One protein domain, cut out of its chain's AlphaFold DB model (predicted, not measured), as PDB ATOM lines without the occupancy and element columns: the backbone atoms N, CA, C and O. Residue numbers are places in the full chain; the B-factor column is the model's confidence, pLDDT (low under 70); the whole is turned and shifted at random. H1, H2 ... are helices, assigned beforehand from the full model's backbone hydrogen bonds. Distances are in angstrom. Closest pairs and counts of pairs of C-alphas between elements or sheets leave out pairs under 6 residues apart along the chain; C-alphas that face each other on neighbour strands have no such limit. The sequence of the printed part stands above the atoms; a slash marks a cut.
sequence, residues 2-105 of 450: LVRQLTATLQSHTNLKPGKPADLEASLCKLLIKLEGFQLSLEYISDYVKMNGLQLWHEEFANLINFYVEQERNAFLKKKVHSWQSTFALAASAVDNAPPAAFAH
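Overview. This is residues 2 to 105 of the 450 residues of the protein "Hypothetical protein" of Haptolina ericina (UniProt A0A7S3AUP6). Two long helices, H2 and H3, make a V closed near their link; H1 runs side by side with H2 and reaches H3, and short H4 packs on H1 and H3. The printed part has 104 residues, four named helices, H1 to H4 in order, and no named strand: all helix. It is only just compact, close to loose, with radius of gyration of the C-alphas 15.4 A and spans of 46 by 38 by 22 A.

Arrangement. H1, residues 2 to 13, and H2, residues 21 to 49, form a hairpin at a shallow tilt of 15 degrees; their closest C-alphas, His 13 and Ser 27, are 6.2 A apart. H2 and H3, residues 53 to 73, form another, at a steep tilt of 40 degrees, touching with residues 39 to 46 and 53 to 57 alone; closest are C-alphas 42 and 53, 5.0 A. H1 touches H3, closest at C-alphas 3 and 60, 7.0 A. H4, residues 89 to 96, touches H1, closest at C-alphas 4 and 94, 5.3 A, and H3, at 64 and 91, 5.2 A; H2 and H4 are apart. Every O i to N i+4 pair is within hydrogen-bond range in H1, H3 and H4, and 23 of 25 in H2.

Along the chain. H1 begins at C-alpha 2 (176.071, 120.417, 114.726). H2 is 41.6 A long, H3 29.8 A. H4 ends at C-alpha 96 (186.448, 131.236, 112.169).

Size, cuts and confidence. The printed part has no cut. The link from H3 to H4 is long. pLDDT is under 70 at residues 14 to 19, 84 and 93 to 105.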
ATOM      1  N   LEU A   2     177.174 119.796 113.965       80.31
ATOM      2  CA  LEU A   2     176.071 120.417 114.726       80.31
ATOM      3  C   LEU A   2     176.291 121.917 114.997       80.31
ATOM      4  O   LEU A   2     175.510 122.744 114.540       80.31
ATOM      5  N   VAL A   3     177.406 122.279 115.643       81.38
ATOM      6  CA  VAL A   3     177.756 123.678 115.962       81.38
ATOM      7  C   VAL A   3     177.821 124.560 114.707       81.38
ATOM      8  O   VAL A   3     177.358 125.695 114.715       81.38
ATOM      9  N   ARG A   4     178.316 124.029 113.582       81.19
ATOM     10  CA  ARG A   4     178.392 124.750 112.300       81.19
ATOM     11  C   ARG A   4     176.999 125.042 111.731       81.19
ATOM     12  O   ARG A   4     176.742 126.158 111.278       81.19
ATOM     13  N   GLN A   5     176.099 124.059 111.769       83.00
ATOM     14  CA  GLN A   5     174.711 124.222 111.320       83.00
ATOM     15  C   GLN A   5     173.911 125.146 112.243       83.00
ATOM     16  O   GLN A   5     173.132 125.969 111.754       83.00
ATOM     17  N   LEU A   6     174.145 125.072 113.555       83.25
ATOM     18  CA  LEU A   6     173.569 125.990 114.533       83.25
ATOM     19  C   LEU A   6     174.012 127.428 114.269       83.25
ATOM     20  O   LEU A   6     173.158 128.296 114.104       83.25
ATOM     21  N   THR A   7     175.314 127.672 114.117       82.06
ATOM     22  CA  THR A   7     175.861 128.990 113.769       82.06
ATOM     23  C   THR A   7     175.223 129.557 112.501       82.06
ATOM     24  O   THR A   7     174.728 130.686 112.505       82.06
ATOM     25  N   ALA A   8     175.148 128.766 111.427       80.69
ATOM     26  CA  ALA A   8     174.535 129.202 110.173       80.69
ATOM     27  C   ALA A   8     173.031 129.505 110.326       80.69
ATOM     28  O   ALA A   8     172.520 130.482 109.766       80.69
ATOM     29  N   THR A   9     172.308 128.697 111.105       82.50
ATOM     30  CA  THR A   9     170.870 128.878 111.348       82.50
ATOM     31  C   THR A   9     170.605 130.126 112.189       82.50
ATOM     32  O   THR A   9     169.782 130.956 111.797       82.50
ATOM     33  N   LEU A  10     171.350 130.315 113.282       82.31
ATOM     34  CA  LEU A  10     171.244 131.480 114.162       82.31
ATOM     35  C   LEU A  10     171.554 132.777 113.411       82.31
ATOM     36  O   LEU A  10     170.817 133.755 113.525       82.31
ATOM     37  N   GLN A  11     172.599 132.789 112.583       77.81
ATOM     38  CA  GLN A  11     172.972 133.976 111.815       77.81
ATOM     39  C   GLN A  11     171.979 134.308 110.696       77.81
ATOM     40  O   GLN A  11     171.692 135.482 110.477       77.81
ATOM     41  N   SER A  12     171.434 133.303 110.005       76.56
ATOM     42  CA  SER A  12     170.515 133.527 108.878       76.56
ATOM     43  C   SER A  12     169.125 134.003 109.305       76.56
ATOM     44  O   SER A  12     168.531 134.835 108.619       76.56
ATOM     45  N   HIS A  13     168.604 133.518 110.437       71.75
ATOM     46  CA  HIS A  13     167.226 133.811 110.862       71.75
ATOM     47  C   HIS A  13     167.103 135.111 111.661       71.75
ATOM     48  O   HIS A  13     166.003 135.634 111.797       71.75
ATOM     49  N   THR A  14     168.222 135.681 112.114       65.38
ATOM     50  CA  THR A  14     168.296 136.917 112.918       65.38
ATOM     51  C   THR A  14     168.694 138.149 112.100       65.38
ATOM     52  O   THR A  14     169.144 139.155 112.656       65.38
ATOM     53  N   ASN A  15     168.543 138.101 110.773       65.25
ATOM     54  CA  ASN A  15     168.633 139.281 109.913       65.25
ATOM     55  C   ASN A  15     167.355 140.121 110.060       65.25
ATOM     56  O   ASN A  15     166.529 140.216 109.151       65.25
ATOM     57  N   LEU A  16     167.173 140.676 111.255       63.97
ATOM     58  CA  LEU A  16     166.034 141.501 111.624       63.97
ATOM     59  C   LEU A  16     166.189 142.873 110.966       63.97
ATOM     60  O   LEU A  16     167.229 143.524 111.095       63.97
ATOM     61  N   LYS A  17     165.156 143.313 110.244       63.22
ATOM     62  CA  LYS A  17     165.016 144.729 109.901       63.22
ATOM     63  C   LYS A  17     164.431 145.428 111.129       63.22
ATOM     64  O   LYS A  17     163.416 144.948 111.629       63.22
ATOM     65  N   PRO A  18     165.035 146.526 111.603       61.69
ATOM     66  CA  PRO A  18     164.619 147.128 112.853       61.69
ATOM     67  C   PRO A  18     163.207 147.712 112.791       61.69
ATOM     68  O   PRO A  18     162.879 148.449 111.857       61.69
ATOM     69  N   GLY A  19     162.405 147.452 113.828       65.31
ATOM     70  CA  GLY A  19     161.261 148.293 114.187       65.31
ATOM     71  C   GLY A  19     159.861 147.687 114.100       65.31
ATOM     72  O   GLY A  19     158.904 148.434 114.292       65.31
ATOM     73  N   LYS A  20     159.699 146.380 113.853       76.81
ATOM     74  CA  LYS A  20     158.378 145.724 113.933       76.81
ATOM     75  C   LYS A  20     158.395 144.539 114.906       76.81
ATOM     76  O   LYS A  20     159.062 143.547 114.617       76.81
ATOM     77  N   PRO A  21     157.602 144.568 115.996       77.44
ATOM     78  CA  PRO A  21     157.574 143.471 116.970       77.44
ATOM     79  C   PRO A  21     157.080 142.154 116.351       77.44
ATOM     80  O   PRO A  21     157.584 141.085 116.680       77.44
ATOM     81  N   ALA A  22     156.156 142.228 115.386       81.75
ATOM     82  CA  ALA A  22     155.658 141.057 114.664       81.75
ATOM     83  C   ALA A  22     156.745 140.359 113.823       81.75
ATOM     84  O   ALA A  22     156.717 139.138 113.677       81.75
ATOM     85  N   ASP A  23     157.715 141.113 113.295       83.31
ATOM     86  CA  ASP A  23     158.810 140.546 112.503       83.31
ATOM     87  C   ASP A  23     159.801 139.798 113.410       83.31
ATOM     88  O   ASP A  23     160.274 138.719 113.043       83.31
ATOM     89  N   LEU A  24     160.058 140.330 114.614       83.38
ATOM     90  CA  LEU A  24     160.846 139.650 115.645       83.38
ATOM     91  C   LEU A  24     160.166 138.349 116.081       83.38
ATOM     92  O   LEU A  24     160.799 137.297 116.077       83.38
ATOM     93  N   GLU A  25     158.873 138.399 116.396       86.44
ATOM     94  CA  GLU A  25     158.104 137.220 116.802       86.44
ATOM     95  C   GLU A  25     158.107 136.137 115.710       86.44
ATOM     96  O   GLU A  25     158.435 134.980 115.969       86.44
ATOM     97  N   ALA A  26     157.829 136.512 114.459       86.94
ATOM     98  CA  ALA A  26     157.832 135.575 113.340       86.94
ATOM     99  C   ALA A  26     159.225 134.975 113.071       86.94
ATOM    100  O   ALA A  26     159.332 133.801 112.704       86.94
ATOM    101  N   SER A  27     160.290 135.765 113.233       86.75
ATOM    102  CA  SER A  27     161.676 135.295 113.121       86.75
ATOM    103  C   SER A  27     162.009 134.277 114.215       86.75
ATOM    104  O   SER A  27     162.497 133.187 113.902       86.75
ATOM    105  N   LEU A  28     161.676 134.585 115.472       87.44
ATOM    106  CA  LEU A  28     161.919 133.704 116.612       87.44
ATOM    107  C   LEU A  28     161.126 132.397 116.503       87.44
ATOM    108  O   LEU A  28     161.703 131.333 116.694       87.44
ATOM    109  N   CYS A  29     159.854 132.436 116.093       89.88
ATOM    110  CA  CYS A  29     159.061 131.223 115.864       89.88
ATOM    111  C   CYS A  29     159.677 130.315 114.787       89.88
ATOM    112  O   CYS A  29     159.753 129.099 114.960       89.88
ATOM    113  N   LYS A  30     160.155 130.888 113.675       89.62
ATOM    114  CA  LYS A  30     160.830 130.113 112.618       89.62
ATOM    115  C   LYS A  30     162.142 129.505 113.102       89.62
ATOM    116  O   LYS A  30     162.479 128.393 112.697       89.62
ATOM    117  N   LEU A  31     162.889 130.241 113.923       89.44
ATOM    118  CA  LEU A  31     164.128 129.758 114.519       89.44
ATOM    119  C   LEU A  31     163.850 128.620 115.507       89.44
ATOM    120  O   LEU A  31     164.494 127.580 115.410       89.44
ATOM    121  N   LEU A  32     162.854 128.783 116.380       91.44
ATOM    122  CA  LEU A  32     162.442 127.787 117.365       91.44
ATOM    123  C   LEU A  32     162.122 126.441 116.710       91.44
ATOM    124  O   LEU A  32     162.707 125.437 117.094       91.44
ATOM    125  N   ILE A  33     161.298 126.430 115.656       92.31
ATOM    126  CA  ILE A  33     160.930 125.194 114.939       92.31
ATOM    127  C   ILE A  33     162.171 124.458 114.409       92.31
ATOM    128  O   ILE A  33     162.240 123.230 114.443       92.31
ATOM    129  N   LYS A  34     163.175 125.193 113.914       91.19
ATOM    130  CA  LYS A  34     164.419 124.587 113.419       91.19
ATOM    131  C   LYS A  34     165.286 124.036 114.547       91.19
ATOM    132  O   LYS A  34     165.859 122.964 114.383       91.19
ATOM    133  N   LEU A  35     165.383 124.756 115.666       90.75
ATOM    134  CA  LEU A  35     166.146 124.314 116.834       90.75
ATOM    135  C   LEU A  35     165.505 123.081 117.486       90.75
ATOM    136  O   LEU A  35     166.209 122.106 117.730       90.75
ATOM    137  N   GLU A  36     164.180 123.073 117.657       91.31
ATOM    138  CA  GLU A  36     163.422 121.904 118.126       91.31
ATOM    139  C   GLU A  36     163.621 120.711 117.171       91.31
ATOM    140  O   GLU A  36     163.827 119.584 117.615       91.31
ATOM    141  N   GLY A  37     163.673 120.952 115.854       91.31
ATOM    142  CA  GLY A  37     164.002 119.923 114.864       91.31
ATOM    143  C   GLY A  37     165.403 119.315 115.036       91.31
ATOM    144  O   GLY A  37     165.560 118.098 114.901       91.31
ATOM    145  N   PHE A  38     166.419 120.123 115.360       90.69
ATOM    146  CA  PHE A  38     167.765 119.617 115.665       90.69
ATOM    147  C   PHE A  38     167.801 118.825 116.972       90.69
ATOM    148  O   PHE A  38     168.393 117.746 116.999       90.69
ATOM    149  N   GLN A  39     167.145 119.327 118.020       91.12
ATOM    150  CA  GLN A  39     167.049 118.644 119.307       91.12
ATOM    151  C   GLN A  39     166.392 117.265 119.151       91.12
ATOM    152  O   GLN A  39     166.984 116.264 119.548       91.12
ATOM    153  N   LEU A  40     165.232 117.198 118.488       90.81
ATOM    154  CA  LEU A  40     164.529 115.941 118.217       90.81
ATOM    155  C   LEU A  40     165.385 114.981 117.386       90.81
ATOM    156  O   LEU A  40     165.439 113.790 117.668       90.81
ATOM    157  N   SER A  41     166.100 115.484 116.375       90.12
ATOM    158  CA  SER A  41     166.987 114.648 115.553       90.12
ATOM    159  C   SER A  41     168.115 114.012 116.374       90.12
ATOM    160  O   SER A  41     168.458 112.853 116.148       90.12
ATOM    161  N   LEU A  42     168.689 114.747 117.332       88.50
ATOM    162  CA  LEU A  42     169.710 114.217 118.240       88.50
ATOM    163  C   LEU A  42     169.125 113.210 119.228       88.50
ATOM    164  O   LEU A  42     169.758 112.189 119.495       88.50
ATOM    165  N   GLU A  43     167.921 113.464 119.732       88.25
ATOM    166  CA  GLU A  43     167.190 112.522 120.577       88.25
ATOM    167  C   GLU A  43     166.958 111.201 119.833       88.25
ATOM    168  O   GLU A  43     167.360 110.150 120.323       88.25
ATOM    169  N   TYR A  44     166.481 111.245 118.586       88.75
ATOM    170  CA  TYR A  44     166.311 110.039 117.770       88.75
ATOM    171  C   TYR A  44     167.624 109.287 117.517       88.75
ATOM    172  O   TYR A  44     167.644 108.060 117.535       88.75
ATOM    173  N   ILE A  45     168.734 109.992 117.272       87.38
ATOM    174  CA  ILE A  45     170.043 109.360 117.022       87.38
ATOM    175  C   ILE A  45     170.635 108.749 118.303       87.38
ATOM    176  O   ILE A  45     171.413 107.791 118.219       87.38
ATOM    177  N   SER A  46     170.258 109.264 119.477       88.38
ATOM    178  CA  SER A  46     170.775 108.828 120.783       88.38
ATOM    179  C   SER A  46     170.616 107.325 120.992       88.38
ATOM    180  O   SER A  46     171.567 106.656 121.411       88.38
ATOM    181  N   ASP A  47     169.466 106.782 120.590       84.38
ATOM    182  CA  ASP A  47     169.143 105.359 120.717       84.38
ATOM    183  C   ASP A  47     170.030 104.467 119.837       84.38
ATOM    184  O   ASP A  47     170.373 103.344 120.214       84.38
ATOM    185  N   TYR A  48     170.463 104.970 118.680       87.81
ATOM    186  CA  TYR A  48     171.290 104.213 117.738       87.81
ATOM    187  C   TYR A  48     172.775 104.241 118.094       87.81
ATOM    188  O   TYR A  48     173.478 103.250 117.886       87.81
ATOM    189  N   VAL A  49     173.268 105.367 118.617       86.81
ATOM    190  CA  VAL A  49     174.706 105.579 118.863       86.81
ATOM    191  C   VAL A  49     175.077 105.401 120.341       86.81
ATOM    192  O   VAL A  49     176.243 105.527 120.704       86.81
ATOM    193  N   LYS A  50     174.106 105.045 121.200       86.00
ATOM    194  CA  LYS A  50     174.285 104.888 122.655       86.00
ATOM    195  C   LYS A  50     174.987 106.098 123.279       86.00
ATOM    196  O   LYS A  50     175.915 105.954 124.072       86.00
ATOM    197  N   MET A  51     174.548 107.291 122.892       88.12
ATOM    198  CA  MET A  51     175.024 108.557 123.448       88.12
ATOM    199  C   MET A  51     173.852 109.335 124.034       88.12
ATOM    200  O   MET A  51     172.722 109.170 123.587       88.12
ATOM    201  N   ASN A  52     174.115 110.211 125.003       86.88
ATOM    202  CA  ASN A  52     173.097 111.124 125.510       86.88
ATOM    203  C   ASN A  52     173.016 112.364 124.605       86.88
ATOM    204  O   ASN A  52     173.693 113.365 124.841       86.88
ATOM    205  N   GLY A  53     172.219 112.291 123.538       88.25
ATOM    206  CA  GLY A  53     172.080 113.391 122.581       88.25
ATOM    207  C   GLY A  53     171.410 114.628 123.172       88.25
ATOM    208  O   GLY A  53     171.713 115.735 122.731       88.25
ATOM    209  N   LEU A  54     170.569 114.475 124.201       88.00
ATOM    210  CA  LEU A  54     169.955 115.609 124.895       88.00
ATOM    211  C   LEU A  54     170.984 116.383 125.728       88.00
ATOM    212  O   LEU A  54     171.026 117.610 125.676       88.00
ATOM    213  N   GLN A  55     171.859 115.679 126.448       89.56
ATOM    214  CA  GLN A  55     172.976 116.311 127.150       89.56
ATOM    215  C   GLN A  55     173.923 117.007 126.169       89.56
ATOM    216  O   GLN A  55     174.242 118.177 126.363       89.56
ATOM    217  N   LEU A  56     174.295 116.326 125.077       88.88
ATOM    218  CA  LEU A  56     175.132 116.907 124.025       88.88
ATOM    219  C   LEU A  56     174.503 118.181 123.443       88.88
ATOM    220  O   LEU A  56     175.195 119.171 123.224       88.88
ATOM    221  N   TRP A  57     173.187 118.171 123.210       90.88
ATOM    222  CA  TRP A  57     172.448 119.348 122.766       90.88
ATOM    223  C   TRP A  57     172.570 120.503 123.761       90.88
ATOM    224  O   TRP A  57     172.961 121.599 123.366       90.88
ATOM    225  N   HIS A  58     172.261 120.268 125.040       89.75
ATOM    226  CA  HIS A  58     172.298 121.316 126.057       89.75
ATOM    227  C   HIS A  58     173.702 121.898 126.246       89.75
ATOM    228  O   HIS A  58     173.835 123.119 126.317       89.75
ATOM    229  N   GLU A  59     174.737 121.057 126.275       89.31
ATOM    230  CA  GLU A  59     176.131 121.485 126.430       89.31
ATOM    231  C   GLU A  59     176.607 122.298 125.219       89.31
ATOM    232  O   GLU A  59     177.061 123.434 125.372       89.31
ATOM    233  N   GLU A  60     176.445 121.776 124.001       88.50
ATOM    234  CA  GLU A  60     176.941 122.444 122.793       88.50
ATOM    235  C   GLU A  60     176.151 123.711 122.462       88.50
ATOM    236  O   GLU A  60     176.728 124.718 122.038       88.50
ATOM    237  N   PHE A  61     174.835 123.701 122.689       90.06
ATOM    238  CA  PHE A  61     174.016 124.892 122.513       90.06
ATOM    239  C   PHE A  61     174.388 125.970 123.537       90.06
ATOM    240  O   PHE A  61     174.619 127.116 123.152       90.06
ATOM    241  N   ALA A  62     174.533 125.616 124.820       89.56
ATOM    242  CA  ALA A  62     174.967 126.556 125.853       89.56
ATOM    243  C   ALA A  62     176.358 127.138 125.555       89.56
ATOM    244  O   ALA A  62     176.543 128.353 125.642       89.56
ATOM    245  N   ASN A  63     177.315 126.299 125.149       89.75
ATOM    246  CA  ASN A  63     178.669 126.718 124.781       89.75
ATOM    247  C   ASN A  63     178.662 127.702 123.608       89.75
ATOM    248  O   ASN A  63     179.355 128.720 123.646       89.75
ATOM    249  N   LEU A  64     177.843 127.441 122.586       88.69
ATOM    250  CA  LEU A  64     177.712 128.332 121.439       88.69
ATOM    251  C   LEU A  64     177.134 129.694 121.838       88.69
ATOM    252  O   LEU A  64     177.679 130.729 121.452       88.69
ATOM    253  N   ILE A  65     176.047 129.712 122.614       88.94
ATOM    254  CA  ILE A  65     175.434 130.962 123.080       88.94
ATOM    255  C   ILE A  65     176.415 131.747 123.961       88.94
ATOM    256  O   ILE A  65     176.617 132.937 123.721       88.94
ATOM    257  N   ASN A  66     177.071 131.091 124.922       89.19
ATOM    258  CA  ASN A  66     178.047 131.731 125.807       89.19
ATOM    259  C   ASN A  66     179.237 132.319 125.040       89.19
ATOM    260  O   ASN A  66     179.664 133.428 125.359       89.19
ATOM    261  N   PHE A  67     179.718 131.644 123.991       87.88
ATOM    262  CA  PHE A  67     180.746 132.192 123.107       87.88
ATOM    263  C   PHE A  67     180.297 133.508 122.458       87.88
ATOM    264  O   PHE A  67     181.009 134.508 122.519       87.88
ATOM    265  N   TYR A  68     179.101 133.552 121.863       86.06
ATOM    266  CA  TYR A  68     178.606 134.784 121.236       86.06
ATOM    267  C   TYR A  68     178.380 135.914 122.238       86.06
ATOM    268  O   TYR A  68     178.669 137.072 121.939       86.06
ATOM    269  N   VAL A  69     177.896 135.575 123.431       86.62
ATOM    270  CA  VAL A  69     177.736 136.518 124.536       86.62
ATOM    271  C   VAL A  69     179.095 137.088 124.964       86.62
ATOM    272  O   VAL A  69     179.223 138.302 125.112       86.62
ATOM    273  N   GLU A  70     180.124 136.252 125.118       84.06
ATOM    274  CA  GLU A  70     181.496 136.681 125.427       84.06
ATOM    275  C   GLU A  70     182.048 137.630 124.353       84.06
ATOM    276  O   GLU A  70     182.569 138.702 124.673       84.06
ATOM    277  N   GLN A  71     181.859 137.290 123.075       82.94
ATOM    278  CA  GLN A  71     182.324 138.121 121.967       82.94
ATOM    279  C   GLN A  71     181.615 139.480 121.897       82.94
ATOM    280  O   GLN A  71     182.262 140.486 121.611       82.94
ATOM    281  N   GLU A  72     180.318 139.558 122.204       82.81
ATOM    282  CA  GLU A  72     179.610 140.845 122.274       82.81
ATOM    283  C   GLU A  72     180.023 141.666 123.507       82.81
ATOM    284  O   GLU A  72     180.144 142.891 123.430       82.81
ATOM    285  N   ARG A  73     180.334 141.014 124.634       81.69
ATOM    286  CA  ARG A  73     180.825 141.694 125.845       81.69
ATOM    287  C   ARG A  73     182.204 142.323 125.668       81.69
ATOM    288  O   ARG A  73     182.487 143.332 126.313       81.69
ATOM    289  N   ASN A  74     183.033 141.817 124.753       82.62
ATOM    290  CA  ASN A  74     184.327 142.425 124.415       82.62
ATOM    291  C   ASN A  74     184.231 143.887 123.956       82.62
ATOM    292  O   ASN A  74     185.235 144.601 123.991       82.62
ATOM    293  N   ALA A  75     183.052 144.351 123.529       78.44
ATOM    294  CA  ALA A  75     182.825 145.763 123.237       78.44
ATOM    295  C   ALA A  75     182.949 146.661 124.485       78.44
ATOM    296  O   ALA A  75     183.274 147.840 124.350       78.44
ATOM    297  N   PHE A  76     182.721 146.112 125.683       78.69
ATOM    298  CA  PHE A  76     182.695 146.842 126.955       78.69
ATOM    299  C   PHE A  76     183.918 146.567 127.843       78.69
ATOM    300  O   PHE A  76     184.196 147.332 128.766       78.69
ATOM    301  N   LEU A  77     184.663 145.491 127.578       77.75
ATOM    302  CA  LEU A  77     185.832 145.099 128.369       77.75
ATOM    303  C   LEU A  77     187.106 145.829 127.922       77.75
ATOM    304  O   LEU A  77     187.394 145.950 126.731       77.75
ATOM    305  N   LYS A  78     187.934 146.242 128.893       77.12
ATOM    306  CA  LYS A  78     189.279 146.794 128.630       77.12
ATOM    307  C   LYS A  78     190.230 145.727 128.073       77.12
ATOM    308  O   LYS A  78     190.971 145.988 127.129       77.12
ATOM    309  N   LYS A  79     190.197 144.520 128.650       80.25
ATOM    310  CA  LYS A  79     190.942 143.348 128.176       80.25
ATOM    311  C   LYS A  79     189.991 142.459 127.381       80.25
ATOM    312  O   LYS A  79     189.092 141.857 127.957       80.25
ATOM    313  N   LYS A  80     190.183 142.410 126.063       79.19
ATOM    314  CA  LYS A  80     189.340 141.624 125.155       79.19
ATOM    315  C   LYS A  80     189.741 140.151 125.189       79.19
ATOM    316  O   LYS A  80     190.932 139.846 125.213       79.19
ATOM    317  N   VAL A  81     188.749 139.266 125.157       76.94
ATOM    318  CA  VAL A  81     188.928 137.819 125.013       76.94
ATOM    319  C   VAL A  81     188.756 137.460 123.545       76.94
ATOM    320  O   VAL A  81     187.649 137.444 123.010       76.94
ATOM    321  N   HIS A  82     189.864 137.215 122.860       76.12
ATOM    322  CA  HIS A  82     189.815 136.862 121.447       76.12
ATOM    323  C   HIS A  82     189.260 135.447 121.227       76.12
ATOM    324  O   HIS A  82     189.314 134.617 122.131       76.12
ATOM    325  N   SER A  83     188.772 135.144 120.017       70.69
ATOM    326  CA  SER A  83     188.165 133.838 119.694       70.69
ATOM    327  C   SER A  83     189.073 132.654 120.049       70.69
ATOM    328  O   SER A  83     188.609 131.687 120.642       70.69
ATOM    329  N   TRP A  84     190.379 132.765 119.793       69.25
ATOM    330  CA  TRP A  84     191.376 131.732 120.107       69.25
ATOM    331  C   TRP A  84     191.727 131.602 121.599       69.25
ATOM    332  O   TRP A  84     192.395 130.647 121.985       69.25
ATOM    333  N   GLN A  85     191.339 132.573 122.431       75.12
ATOM    334  CA  GLN A  85     191.534 132.556 123.889       75.12
ATOM    335  C   GLN A  85     190.286 132.085 124.634       75.12
ATOM    336  O   GLN A  85     190.342 131.895 125.848       75.12
ATOM    337  N   SER A  86     189.168 131.934 123.924       74.88
ATOM    338  CA  SER A  86     187.900 131.529 124.511       74.88
ATOM    339  C   SER A  86     187.970 130.086 125.004       74.88
ATOM    340  O   SER A  86     188.542 129.213 124.347       74.88
ATOM    341  N   THR A  87     187.326 129.810 126.136       78.38
ATOM    342  CA  THR A  87     187.166 128.446 126.659       78.38
ATOM    343  C   THR A  87     186.296 127.576 125.744       78.38
ATOM    344  O   THR A  87     186.358 126.350 125.804       78.38
ATOM    345  N   PHE A  88     185.509 128.193 124.854       78.88
ATOM    346  CA  PHE A  88     184.579 127.524 123.944       78.88
ATOM    347  C   PHE A  88     185.227 127.206 122.587       78.88
ATOM    348  O   PHE A  88     184.825 127.724 121.542       78.88
ATOM    349  N   ALA A  89     186.235 126.330 122.590       72.94
ATOM    350  CA  ALA A  89     187.067 126.037 121.415       72.94
ATOM    351  C   ALA A  89     186.275 125.577 120.168       72.94
ATOM    352  O   ALA A  89     186.579 125.991 119.047       72.94
ATOM    353  N   LEU A  90     185.232 124.753 120.344       71.12
ATOM    354  CA  LEU A  90     184.397 124.268 119.234       71.12
ATOM    355  C   LEU A  90     183.547 125.382 118.608       71.12
ATOM    356  O   LEU A  90     183.409 125.444 117.384       71.12
ATOM    357  N   ALA A  91     183.012 126.283 119.434       71.88
ATOM    358  CA  ALA A  91     182.259 127.444 118.972       71.88
ATOM    359  C   ALA A  91     183.170 128.440 118.240       71.88
ATOM    360  O   ALA A  91     182.823 128.894 117.148       71.88
ATOM    361  N   ALA A  92     184.365 128.700 118.784       70.62
ATOM    362  CA  ALA A  92     185.375 129.551 118.158       70.62
ATOM    363  C   ALA A  92     185.775 129.034 116.767       70.62
ATOM    364  O   ALA A  92     185.686 129.763 115.780       70.62
ATOM    365  N   SER A  93     186.095 127.740 116.657       69.56
ATOM    366  CA  SER A  93     186.450 127.116 115.377       69.56
ATOM    367  C   SER A  93     185.306 127.157 114.355       69.56
ATOM    368  O   SER A  93     185.532 127.390 113.166       69.56
ATOM    369  N   ALA A  94     184.057 126.960 114.786       66.75
ATOM    370  CA  ALA A  94     182.903 127.043 113.891       66.75
ATOM    371  C   ALA A  94     182.683 128.462 113.338       66.75
ATOM    372  O   ALA A  94     182.178 128.613 112.224       66.75
ATOM    373  N   VAL A  95     183.060 129.486 114.105       67.69
ATOM    374  CA  VAL A  95     182.945 130.899 113.734       67.69
ATOM    375  C   VAL A  95     184.063 131.337 112.793       67.69
ATOM    376  O   VAL A  95     183.766 131.987 111.793       67.69
ATOM    377  N   ASP A  96     185.303 130.914 113.036       63.88
ATOM    378  CA  ASP A  96     186.448 131.236 112.169       63.88
ATOM    379  C   ASP A  96     186.301 130.639 110.752       63.88
ATOM    380  O   ASP A  96     186.824 131.176 109.777       63.88
ATOM    381  N   ASN A  97     185.537 129.550 110.619       59.12
ATOM    382  CA  ASN A  97     185.231 128.903 109.339       59.12
ATOM    383  C   ASN A  97     184.027 129.514 108.588       59.12
ATOM    384  O   ASN A  97     183.694 129.062 107.489       59.12
ATOM    385  N   ALA A  98     183.336 130.502 109.163       56.03
ATOM    386  CA  ALA A  98     182.173 131.139 108.546       56.03
ATOM    387  C   ALA A  98     182.574 132.402 107.746       56.03
ATOM    388  O   ALA A  98     183.513 133.104 108.115       56.03
ATOM    389  N   PRO A  99     181.885 132.727 106.632       48.22
ATOM    390  CA  PRO A  99     182.299 133.811 105.743       48.22
ATOM    391  C   PRO A  99     182.316 135.198 106.433       48.22
ATOM    392  O   PRO A  99     181.361 135.540 107.137       48.22
ATOM    393  N   PRO A 100     183.330 136.056 106.167       47.00
ATOM    394  CA  PRO A 100     183.558 137.325 106.884       47.00
ATOM    395  C   PRO A 100     182.399 138.335 106.832       47.00
ATOM    396  O   PRO A 100     182.249 139.168 107.723       47.00
ATOM    397  N   ALA A 101     181.554 138.266 105.799       41.62
ATOM    398  CA  ALA A 101     180.451 139.207 105.585       41.62
ATOM    399  C   ALA A 101     179.295 139.067 106.602       41.62
ATOM    400  O   ALA A 101     178.446 139.950 106.680       41.62
ATOM    401  N   ALA A 102     179.261 137.993 107.403       43.84
ATOM    402  CA  ALA A 102     178.222 137.751 108.408       43.84
ATOM    403  C   ALA A 102     178.485 138.430 109.774       43.84
ATOM    404  O   ALA A 102     177.629 138.370 110.661       43.84
ATOM    405  N   PHE A 103     179.644 139.079 109.950       48.25
ATOM    406  CA  PHE A 103     180.205 139.389 111.274       48.25
ATOM    407  C   PHE A 103     180.353 140.868 111.631       48.25
ATOM    408  O   PHE A 103     180.877 141.165 112.699       48.25
ATOM    409  N   ALA A 104     179.843 141.812 110.828       47.47
ATOM    410  CA  ALA A 104     179.830 143.217 111.264       47.47
ATOM    411  C   ALA A 104     179.092 143.381 112.612       47.47
ATOM    412  O   ALA A 104     179.436 144.254 113.402       47.47
ATOM    413  N   HIS A 105     178.133 142.486 112.897       60.97
ATOM    414  CA  HIS A 105     177.381 142.368 114.143       60.97
ATOM    415  C   HIS A 105     176.934 140.911 114.346       60.97
ATOM    416  O   HIS A 105     176.290 140.382 113.439       60.97
TER     417      HIS A 105